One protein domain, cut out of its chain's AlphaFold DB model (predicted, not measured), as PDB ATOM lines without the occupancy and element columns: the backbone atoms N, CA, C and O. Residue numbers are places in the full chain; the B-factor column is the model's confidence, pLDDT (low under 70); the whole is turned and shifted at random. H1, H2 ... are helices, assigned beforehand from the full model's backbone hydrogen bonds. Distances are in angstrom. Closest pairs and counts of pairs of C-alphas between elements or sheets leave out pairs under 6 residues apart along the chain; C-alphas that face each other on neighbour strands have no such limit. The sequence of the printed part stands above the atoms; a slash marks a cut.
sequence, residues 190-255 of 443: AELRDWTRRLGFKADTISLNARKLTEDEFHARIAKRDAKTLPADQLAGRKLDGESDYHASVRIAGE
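This is residues 190 to 255 of the 443 residues of an uncharacterized protein of Methylobacterium brachiatum (UniProt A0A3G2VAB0). Look for an elongated arrangement of five helices in two groups, one at each end of the longest axis. At one end H2 and H3 make a loose V, joined by residues 213 and 214, with H1 by its open side; at the other end are H5, the very short H4 and the loop of residues 236 to 244 between them. The printed part has 66 residues with five named helices, H1 to H5 in order along the chain, and no named strand; its class is all helix. It is compact, with a radius of gyration of the C-alphas of 12.4 A, and its C-alphas span 36 by 19 by 18 A.

Begin with H1, residues 190 to 197, which touches H2, residues 203 to 212; their closest C-alphas, those of Thr 196 and Ala 203, are 6.3 A apart. These two run opposite ways at a steep tilt of 66 degrees. Go on to H3, residues 215 to 226, which touches no helix. It is close to H2 but not clearly touching: the closest C-alphas, those of Ala 210 and Phe 218, are 6.5 A apart, and the lines stand at a steep tilt of 38 degrees, opposite ways. H1 too is close to H3 but not clearly touching, with the closest C-alphas, those of Trp 195 and Ile 222, 7.9 A apart. Next find H4, residues 232 to 235, and H5, residues 245 to 254; they only just touch, with 3 pairs of C-alphas within 8 A, the closest being Leu 235 and Ala 248 at 7.0 A. H3 and H5 are close but not clearly touching, and their closest C-alphas, those of Arg 225 and Tyr 246, are 6.8 A apart. H2 is apart from both H4 and H5. In H1, H2 and H5 every O i to N i+4 pair is within hydrogen-bond range, in H3 7 of 8 are, and H4 is too short for such a pair.

Find C-alpha 190 at (73.148, 134.456, 89.353), where H1 begins; it runs 10.5 A to C-alpha 197. H2 covers 14.4 A from C-alpha 203 to C-alpha 212. H3, the longest helix with 12 residues, starts at C-alpha 215, at (89.775, 129.342, 94.349), and runs 16.3 A to C-alpha 226. H4 has 4 residues, from Ala 232 to Leu 235. H5 runs 14.0 A from C-alpha 245 to C-alpha 254, at (88.619, 132.247, 63.853).

The two C-alphas farthest apart are those of Thr 214 and Gly 237, at 37.0 A. The printed part has no cut and no long link; the link from H4 to H5, with 9 residues, is short, and the other three are tight. The mean pLDDT of the printed part is 83.0, and you will find one residue under 70, Arg 211.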
ATOM      1  N   ALA A 190      72.991 133.416  90.364       81.00
ATOM      2  CA  ALA A 190      73.148 134.456  89.353       81.00
ATOM      3  C   ALA A 190      74.520 134.370  88.659       81.00
ATOM      4  O   ALA A 190      74.565 134.256  87.434       81.00
ATOM      5  N   GLU A 191      75.619 134.321  89.416       82.75
ATOM      6  CA  GLU A 191      76.986 134.192  88.878       82.75
ATOM      7  C   GLU A 191      77.171 132.886  88.096       82.75
ATOM      8  O   GLU A 191      77.680 132.883  86.973       82.75
ATOM      9  N   LEU A 192      76.669 131.768  88.636       81.00
ATOM     10  CA  LEU A 192      76.720 130.464  87.966       81.00
ATOM     11  C   LEU A 192      75.955 130.469  86.630       81.00
ATOM     12  O   LEU A 192      76.398 129.848  85.656       81.00
ATOM     13  N   ARG A 193      74.817 131.176  86.560       82.19
ATOM     14  CA  ARG A 193      74.056 131.376  85.315       82.19
ATOM     15  C   ARG A 193      74.788 132.306  84.350       82.19
ATOM     16  O   ARG A 193      74.825 131.989  83.160       82.19
ATOM     17  N   ASP A 194      75.409 133.385  84.825       85.94
ATOM     18  CA  ASP A 194      76.164 134.287  83.952       85.94
ATOM     19  C   ASP A 194      77.384 133.597  83.337       85.94
ATOM     20  O   ASP A 194      77.523 133.590  82.119       85.94
ATOM     21  N   TRP A 195      78.205 132.888  84.117       86.44
ATOM     22  CA  TRP A 195      79.344 132.136  83.571       86.44
ATOM     23  C   TRP A 195      78.922 130.987  82.641       86.44
ATOM     24  O   TRP A 195      79.651 130.638  81.707       86.44
ATOM     25  N   THR A 196      77.738 130.406  82.852       85.50
ATOM     26  CA  THR A 196      77.144 129.441  81.912       85.50
ATOM     27  C   THR A 196      76.806 130.120  80.579       85.50
ATOM     28  O   THR A 196      77.189 129.623  79.519       85.50
ATOM     29  N   ARG A 197      76.143 131.284  80.629       84.31
ATOM     30  CA  ARG A 197      75.667 132.063  79.472       84.31
ATOM     31  C   ARG A 197      76.796 132.757  78.699       84.31
ATOM     32  O   ARG A 197      76.892 132.585  77.486       84.31
ATOM     33  N   ARG A 198      77.639 133.526  79.389       85.81
ATOM     34  CA  ARG A 198      78.731 134.337  78.828       85.81
ATOM     35  C   ARG A 198      79.904 133.463  78.418       85.81
ATOM     36  O   ARG A 198      80.292 133.419  77.255       85.81
ATOM     37  N   LEU A 199      80.425 132.679  79.359       87.38
ATOM     38  CA  LEU A 199      81.673 131.938  79.168       87.38
ATOM     39  C   LEU A 199      81.487 130.527  78.604       87.38
ATOM     40  O   LEU A 199      82.483 129.829  78.405       87.38
ATOM     41  N   GLY A 200      80.255 130.073  78.351       83.69
ATOM     42  CA  GLY A 200      79.983 128.766  77.743       83.69
ATOM     43  C   GLY A 200      80.458 127.588  78.598       83.69
ATOM     44  O   GLY A 200      80.955 126.578  78.081       83.69
ATOM     45  N   PHE A 201      80.425 127.719  79.925       85.06
ATOM     46  CA  PHE A 201      80.591 126.565  80.808       85.06
ATOM     47  C   PHE A 201      79.273 125.787  80.896       85.06
ATOM     48  O   PHE A 201      78.197 126.365  80.856       85.06
ATOM     49  N   LYS A 202      79.339 124.461  81.046       80.50
ATOM     50  CA  LYS A 202      78.159 123.676  81.446       80.50
ATOM     51  C   LYS A 202      78.007 123.771  82.960       80.50
ATOM     52  O   LYS A 202      79.028 123.672  83.639       80.50
ATOM     53  N   ALA A 203      76.781 123.848  83.478       72.56
ATOM     54  CA  ALA A 203      76.509 123.904  84.921       72.56
ATOM     55  C   ALA A 203      77.285 122.824  85.709       72.56
ATOM     56  O   ALA A 203      78.090 123.156  86.577       72.56
ATOM     57  N   ASP A 204      77.181 121.553  85.294       74.06
ATOM     58  CA  ASP A 204      77.948 120.427  85.858       74.06
ATOM     59  C   ASP A 204      79.463 120.680  85.908       74.06
ATOM     60  O   ASP A 204      80.149 120.235  86.824       74.06
ATOM     61  N   THR A 205      80.011 121.369  84.903       79.19
ATOM     62  CA  THR A 205      81.448 121.661  84.798       79.19
ATOM     63  C   THR A 205      81.870 122.776  85.747       79.19
ATOM     64  O   THR A 205      82.978 122.701  86.271       79.19
ATOM     65  N   ILE A 206      81.017 123.774  86.004       79.00
ATOM     66  CA  ILE A 206      81.308 124.817  86.998       79.00
ATOM     67  C   ILE A 206      81.365 124.177  88.388       79.00
ATOM     68  O   ILE A 206      82.404 124.239  89.042       79.00
ATOM     69  N   SER A 207      80.316 123.444  88.775       70.75
ATOM     70  CA  SER A 207      80.241 122.737  90.061       70.75
ATOM     71  C   SER A 207      81.380 121.726  90.247       70.75
ATOM     72  O   SER A 207      81.936 121.596  91.336       70.75
ATOM     73  N   LEU A 208      81.778 121.018  89.183       74.19
ATOM     74  CA  LEU A 208      82.905 120.082  89.223       74.19
ATOM     75  C   LEU A 208      84.265 120.788  89.337       74.19
ATOM     76  O   LEU A 208      85.161 120.249  89.982       74.19
ATOM     77  N   ASN A 209      84.436 121.958  88.715       77.25
ATOM     78  CA  ASN A 209      85.669 122.741  88.808       77.25
ATOM     79  C   ASN A 209      85.807 123.381  90.194       77.25
ATOM     80  O   ASN A 209      86.860 123.216  90.805       77.25
ATOM     81  N   ALA A 210      84.746 124.002  90.723       71.56
ATOM     82  CA  ALA A 210      84.717 124.575  92.072       71.56
ATOM     83  C   ALA A 210      85.072 123.530  93.151       71.56
ATOM     84  O   ALA A 210      85.837 123.806  94.074       71.56
ATOM     85  N   ARG A 211      84.621 122.277  92.988       68.88
ATOM     86  CA  ARG A 211      85.007 121.161  93.873       68.88
ATOM     87  C   ARG A 211      86.467 120.703  93.725       68.88
ATOM     88  O   ARG A 211      87.002 120.139  94.670       68.88
ATOM     89  N   LYS A 212      87.117 120.881  92.566       74.56
ATOM     90  CA  LYS A 212      88.409 120.226  92.242       74.56
ATOM     91  C   LYS A 212      89.641 121.122  92.222       74.56
ATOM     92  O   LYS A 212      90.731 120.605  92.472       74.56
ATOM     93  N   LEU A 213      89.471 122.380  91.834       76.50
ATOM     94  CA  LEU A 213      90.521 123.395  91.699       76.50
ATOM     95  C   LEU A 213      90.564 124.255  92.962       76.50
ATOM     96  O   LEU A 213      89.545 124.308  93.647       76.50
ATOM     97  N   THR A 214      91.674 124.923  93.276       79.38
ATOM     98  CA  THR A 214      91.668 126.002  94.288       79.38
ATOM     99  C   THR A 214      90.808 127.183  93.817       79.38
ATOM    100  O   THR A 214      90.356 127.215  92.670       79.38
ATOM    101  N   GLU A 215      90.525 128.134  94.707       79.25
ATOM    102  CA  GLU A 215      89.775 129.342  94.349       79.25
ATOM    103  C   GLU A 215      90.523 130.154  93.282       79.25
ATOM    104  O   GLU A 215      89.973 130.398  92.209       79.25
ATOM    105  N   ASP A 216      91.820 130.404  93.484       80.88
ATOM    106  CA  ASP A 216      92.683 131.085  92.509       80.88
ATOM    107  C   ASP A 216      92.749 130.351  91.162       80.88
ATOM    108  O   ASP A 216      92.589 130.961  90.105       80.88
ATOM    109  N   GLU A 217      92.923 129.022  91.164       83.62
ATOM    110  CA  GLU A 217      92.916 128.210  89.939       83.62
ATOM    111  C   GLU A 217      91.569 128.283  89.203       83.62
ATOM    112  O   GLU A 217      91.515 128.212  87.968       83.62
ATOM    113  N   PHE A 218      90.467 128.384  89.949       83.38
ATOM    114  CA  PHE A 218      89.127 128.513  89.399       83.38
ATOM    115  C   PHE A 218      88.912 129.909  88.802       83.38
ATOM    116  O   PHE A 218      88.567 130.004  87.621       83.38
ATOM    117  N   HIS A 219      89.204 130.981  89.543       82.88
ATOM    118  CA  HIS A 219      89.086 132.358  89.057       82.88
ATOM    119  C   HIS A 219      90.041 132.652  87.896       82.88
ATOM    120  O   HIS A 219      89.605 133.207  86.886       82.88
ATOM    121  N   ALA A 220      91.286 132.168  87.926       86.12
ATOM    122  CA  ALA A 220      92.206 132.248  86.789       86.12
ATOM    123  C   ALA A 220      91.646 131.547  85.535       86.12
ATOM    124  O   ALA A 220      91.888 131.973  84.403       86.12
ATOM    125  N   ARG A 221      90.854 130.482  85.705       85.12
ATOM    126  CA  ARG A 221      90.193 129.765  84.603       85.12
ATOM    127  C   ARG A 221      88.949 130.484  84.074       85.12
ATOM    128  O   ARG A 221      88.685 130.375  82.874       85.12
ATOM    129  N   ILE A 222      88.219 131.201  84.932       88.44
ATOM    130  CA  ILE A 222      87.155 132.138  84.542       88.44
ATOM    131  C   ILE A 222      87.777 133.294  83.742       88.44
ATOM    132  O   ILE A 222      87.476 133.434  82.556       88.44
ATOM    133  N   ALA A 223      88.742 134.014  84.323       87.75
ATOM    134  CA  ALA A 223      89.452 135.133  83.701       87.75
ATOM    135  C   ALA A 223      90.094 134.759  82.351       87.75
ATOM    136  O   ALA A 223      89.992 135.503  81.382       87.75
ATOM    137  N   LYS A 224      90.673 133.556  82.222       89.25
ATOM    138  CA  LYS A 224      91.254 133.062  80.957       89.25
ATOM    139  C   LYS A 224      90.231 132.800  79.840       89.25
ATOM    140  O   LYS A 224      90.628 132.725  78.674       89.25
ATOM    141  N   ARG A 225      88.943 132.612  80.156       88.25
ATOM    142  CA  ARG A 225      87.865 132.631  79.147       88.25
ATOM    143  C   ARG A 225      87.335 134.041  78.924       88.25
ATOM    144  O   ARG A 225      87.051 134.386  77.782       88.25
ATOM    145  N   ASP A 226      87.235 134.841  79.977       87.62
ATOM    146  CA  ASP A 226      86.726 136.209  79.900       87.62
ATOM    147  C   ASP A 226      87.631 137.092  79.027       87.62
ATOM    148  O   ASP A 226      87.166 137.660  78.050       87.62
ATOM    149  N   ALA A 227      88.954 137.026  79.220       87.44
ATOM    150  CA  ALA A 227      89.968 137.674  78.377       87.44
ATOM    151  C   ALA A 227      90.035 137.160  76.918       87.44
ATOM    152  O   ALA A 227      90.832 137.642  76.117       87.44
ATOM    153  N   LYS A 228      89.238 136.141  76.566       85.69
ATOM    154  CA  LYS A 228      89.047 135.637  75.192       85.69
ATOM    155  C   LYS A 228      87.656 135.939  74.637       85.69
ATOM    156  O   LYS A 228      87.343 135.516  73.525       85.69
ATOM    157  N   THR A 229      86.820 136.601  75.425       88.19
ATOM    158  CA  THR A 229      85.485 137.032  75.037       88.19
ATOM    159  C   THR A 229      85.603 138.454  74.491       88.19
ATOM    160  O   THR A 229      86.264 139.298  75.090       88.19
ATOM    161  N   LEU A 230      85.039 138.699  73.312       85.69
ATOM    162  CA  LEU A 230      85.048 140.010  72.673       85.69
ATOM    163  C   LEU A 230      84.071 140.961  73.391       85.69
ATOM    164  O   LEU A 230      83.109 140.488  74.005       85.69
ATOM    165  N   PRO A 231      84.274 142.289  73.293       86.19
ATOM    166  CA  PRO A 231      83.319 143.275  73.794       86.19
ATOM    167  C   PRO A 231      81.915 143.065  73.212       86.19
ATOM    168  O   PRO A 231      81.772 142.626  72.067       86.19
ATOM    169  N   ALA A 232      80.880 143.426  73.977       81.69
ATOM    170  CA  ALA A 232      79.479 143.241  73.587       81.69
ATOM    171  C   ALA A 232      79.160 143.843  72.203       81.69
ATOM    172  O   ALA A 232      78.503 143.194  71.388       81.69
ATOM    173  N   ASP A 233      79.718 145.015  71.898       83.75
ATOM    174  CA  ASP A 233      79.531 145.728  70.626       83.75
ATOM    175  C   ASP A 233      80.041 144.933  69.412       83.75
ATOM    176  O   ASP A 233      79.485 145.026  68.320       83.75
ATOM    177  N   GLN A 234      81.076 144.103  69.592       81.25
ATOM    178  CA  GLN A 234      81.633 143.250  68.532       81.25
ATOM    179  C   GLN A 234      80.878 141.918  68.375       81.25
ATOM    180  O   GLN A 234      81.025 141.233  67.358       81.25
ATOM    181  N   LEU A 235      80.080 141.543  69.380       83.75
ATOM    182  CA  LEU A 235      79.218 140.358  69.379       83.75
ATOM    183  C   LEU A 235      77.812 140.663  68.840       83.75
ATOM    184  O   LEU A 235      77.163 139.768  68.284       83.75
ATOM    185  N   ALA A 236      77.353 141.909  68.982       78.88
ATOM    186  CA  ALA A 236      76.070 142.388  68.482       78.88
ATOM    187  C   ALA A 236      75.889 142.063  66.985       78.88
ATOM    188  O   ALA A 236      76.775 142.285  66.162       78.88
ATOM    189  N   GLY A 237      74.753 141.455  66.632       78.50
ATOM    190  CA  GLY A 237      74.424 141.051  65.255       78.50
ATOM    191  C   GLY A 237      75.263 139.910  64.651       78.50
ATOM    192  O   GLY A 237      74.887 139.385  63.606       78.50
ATOM    193  N   ARG A 238      76.371 139.486  65.282       81.75
ATOM    194  CA  ARG A 238      77.229 138.376  64.807       81.75
ATOM    195  C   ARG A 238      77.090 137.087  65.611       81.75
ATOM    196  O   ARG A 238      77.553 136.044  65.149       81.75
ATOM    197  N   LYS A 239      76.511 137.148  66.809       89.19
ATOM    198  CA  LYS A 239      76.217 136.003  67.682       89.19
ATOM    199  C   LYS A 239      75.043 135.175  67.140       89.19
ATOM    200  O   LYS A 239      74.053 135.746  66.697       89.19
ATOM    201  N   LEU A 240      75.149 133.846  67.191       85.75
ATOM    202  CA  LEU A 240      74.066 132.937  66.791       85.75
ATOM    203  C   LEU A 240      73.123 132.623  67.963       85.75
ATOM    204  O   LEU A 240      73.535 132.630  69.127       85.75
ATOM    205  N   ASP A 241      71.872 132.283  67.654       83.56
ATOM    206  CA  ASP A 241      70.874 131.901  68.656       83.56
ATOM    207  C   ASP A 241      71.338 130.697  69.492       83.56
ATOM    208  O   ASP A 241      71.755 129.660  68.974       83.56
ATOM    209  N   GLY A 242      71.281 130.845  70.819       81.06
ATOM    210  CA  GLY A 242      71.740 129.828  71.772       81.06
ATOM    211  C   GLY A 242      73.265 129.690  71.913       81.06
ATOM    212  O   GLY A 242      73.722 128.870  72.712       81.06
ATOM    213  N   GLU A 243      74.069 130.476  71.193       85.94
ATOM    214  CA  GLU A 243      75.525 130.520  71.367       85.94
ATOM    215  C   GLU A 243      75.901 131.301  72.645       85.94
ATOM    216  O   GLU A 243      75.241 132.269  73.027       85.94
ATOM    217  N   SER A 244      76.976 130.904  73.334       88.25
ATOM    218  CA  SER A 244      77.557 131.694  74.437       88.25
ATOM    219  C   SER A 244      78.535 132.738  73.902       88.25
ATOM    220  O   SER A 244      79.222 132.452  72.918       88.25
ATOM    221  N   ASP A 245      78.712 133.859  74.595       87.31
ATOM    222  CA  ASP A 245      79.583 134.964  74.157       87.31
ATOM    223  C   ASP A 245      81.028 134.518  73.882       87.31
ATOM    224  O   ASP A 245      81.592 134.855  72.844       87.31
ATOM    225  N   TYR A 246      81.600 133.652  74.722       89.94
ATOM    226  CA  TYR A 246      82.916 133.037  74.503       89.94
ATOM    227  C   TYR A 246      82.988 132.199  73.211       89.94
ATOM    228  O   TYR A 246      83.989 132.232  72.498       89.94
ATOM    229  N   HIS A 247      81.940 131.436  72.888       87.56
ATOM    230  CA  HIS A 247      81.911 130.619  71.668       87.56
ATOM    231  C   HIS A 247      81.753 131.486  70.414       87.56
ATOM    232  O   HIS A 247      82.512 131.286  69.466       87.56
ATOM    233  N   ALA A 248      80.884 132.501  70.466       87.62
ATOM    234  CA  ALA A 248      80.772 133.511  69.419       87.62
ATOM    235  C   ALA A 248      82.110 134.244  69.214       87.62
ATOM    236  O   ALA A 248      82.564 134.376  68.085       87.62
ATOM    237  N   SER A 249      82.798 134.618  70.296       87.56
ATOM    238  CA  SER A 249      84.114 135.275  70.266       87.56
ATOM    239  C   SER A 249      85.191 134.416  69.606       87.56
ATOM    240  O   SER A 249      85.891 134.876  68.708       87.56
ATOM    241  N   VAL A 250      85.303 133.144  70.004       87.62
ATOM    242  CA  VAL A 250      86.263 132.193  69.415       87.62
ATOM    243  C   VAL A 250      85.961 131.936  67.939       87.62
ATOM    244  O   VAL A 250      86.891 131.795  67.146       87.62
ATOM    245  N   ARG A 251      84.680 131.888  67.553       90.12
ATOM    246  CA  ARG A 251      84.267 131.769  66.153       90.12
ATOM    247  C   ARG A 251      84.615 133.032  65.363       90.12
ATOM    248  O   ARG A 251      85.286 132.915  64.350       90.12
ATOM    249  N   ILE A 252      84.238 134.214  65.846       84.75
ATOM    250  CA  ILE A 252      84.489 135.512  65.198       84.75
ATOM    251  C   ILE A 252      85.990 135.784  65.032       84.75
ATOM    252  O   ILE A 252      86.398 136.287  63.991       84.75
ATOM    253  N   ALA A 253      86.820 135.413  66.012       83.50
ATOM    254  CA  ALA A 253      88.278 135.511  65.916       83.50
ATOM    255  C   ALA A 253      88.911 134.435  65.005       83.50
ATOM    256  O   ALA A 253      90.037 134.606  64.542       83.50
ATOM    257  N   GLY A 254      88.213 133.317  64.771       80.69
ATOM    258  CA  GLY A 254      88.619 132.247  63.853       80.69
ATOM    259  C   GLY A 254      88.077 132.400  62.425       80.69
ATOM    260  O   GLY A 254      88.582 131.755  61.505       80.69
ATOM    261  N   GLU A 255      87.067 133.247  62.222       79.69
ATOM    262  CA  GLU A 255      86.639 133.723  60.911       79.69
ATOM    263  C   GLU A 255      87.779 134.568  60.333       79.69
ATOM    264  O   GLU A 255      88.143 135.606  60.884       79.69
TER     265      GLU A 255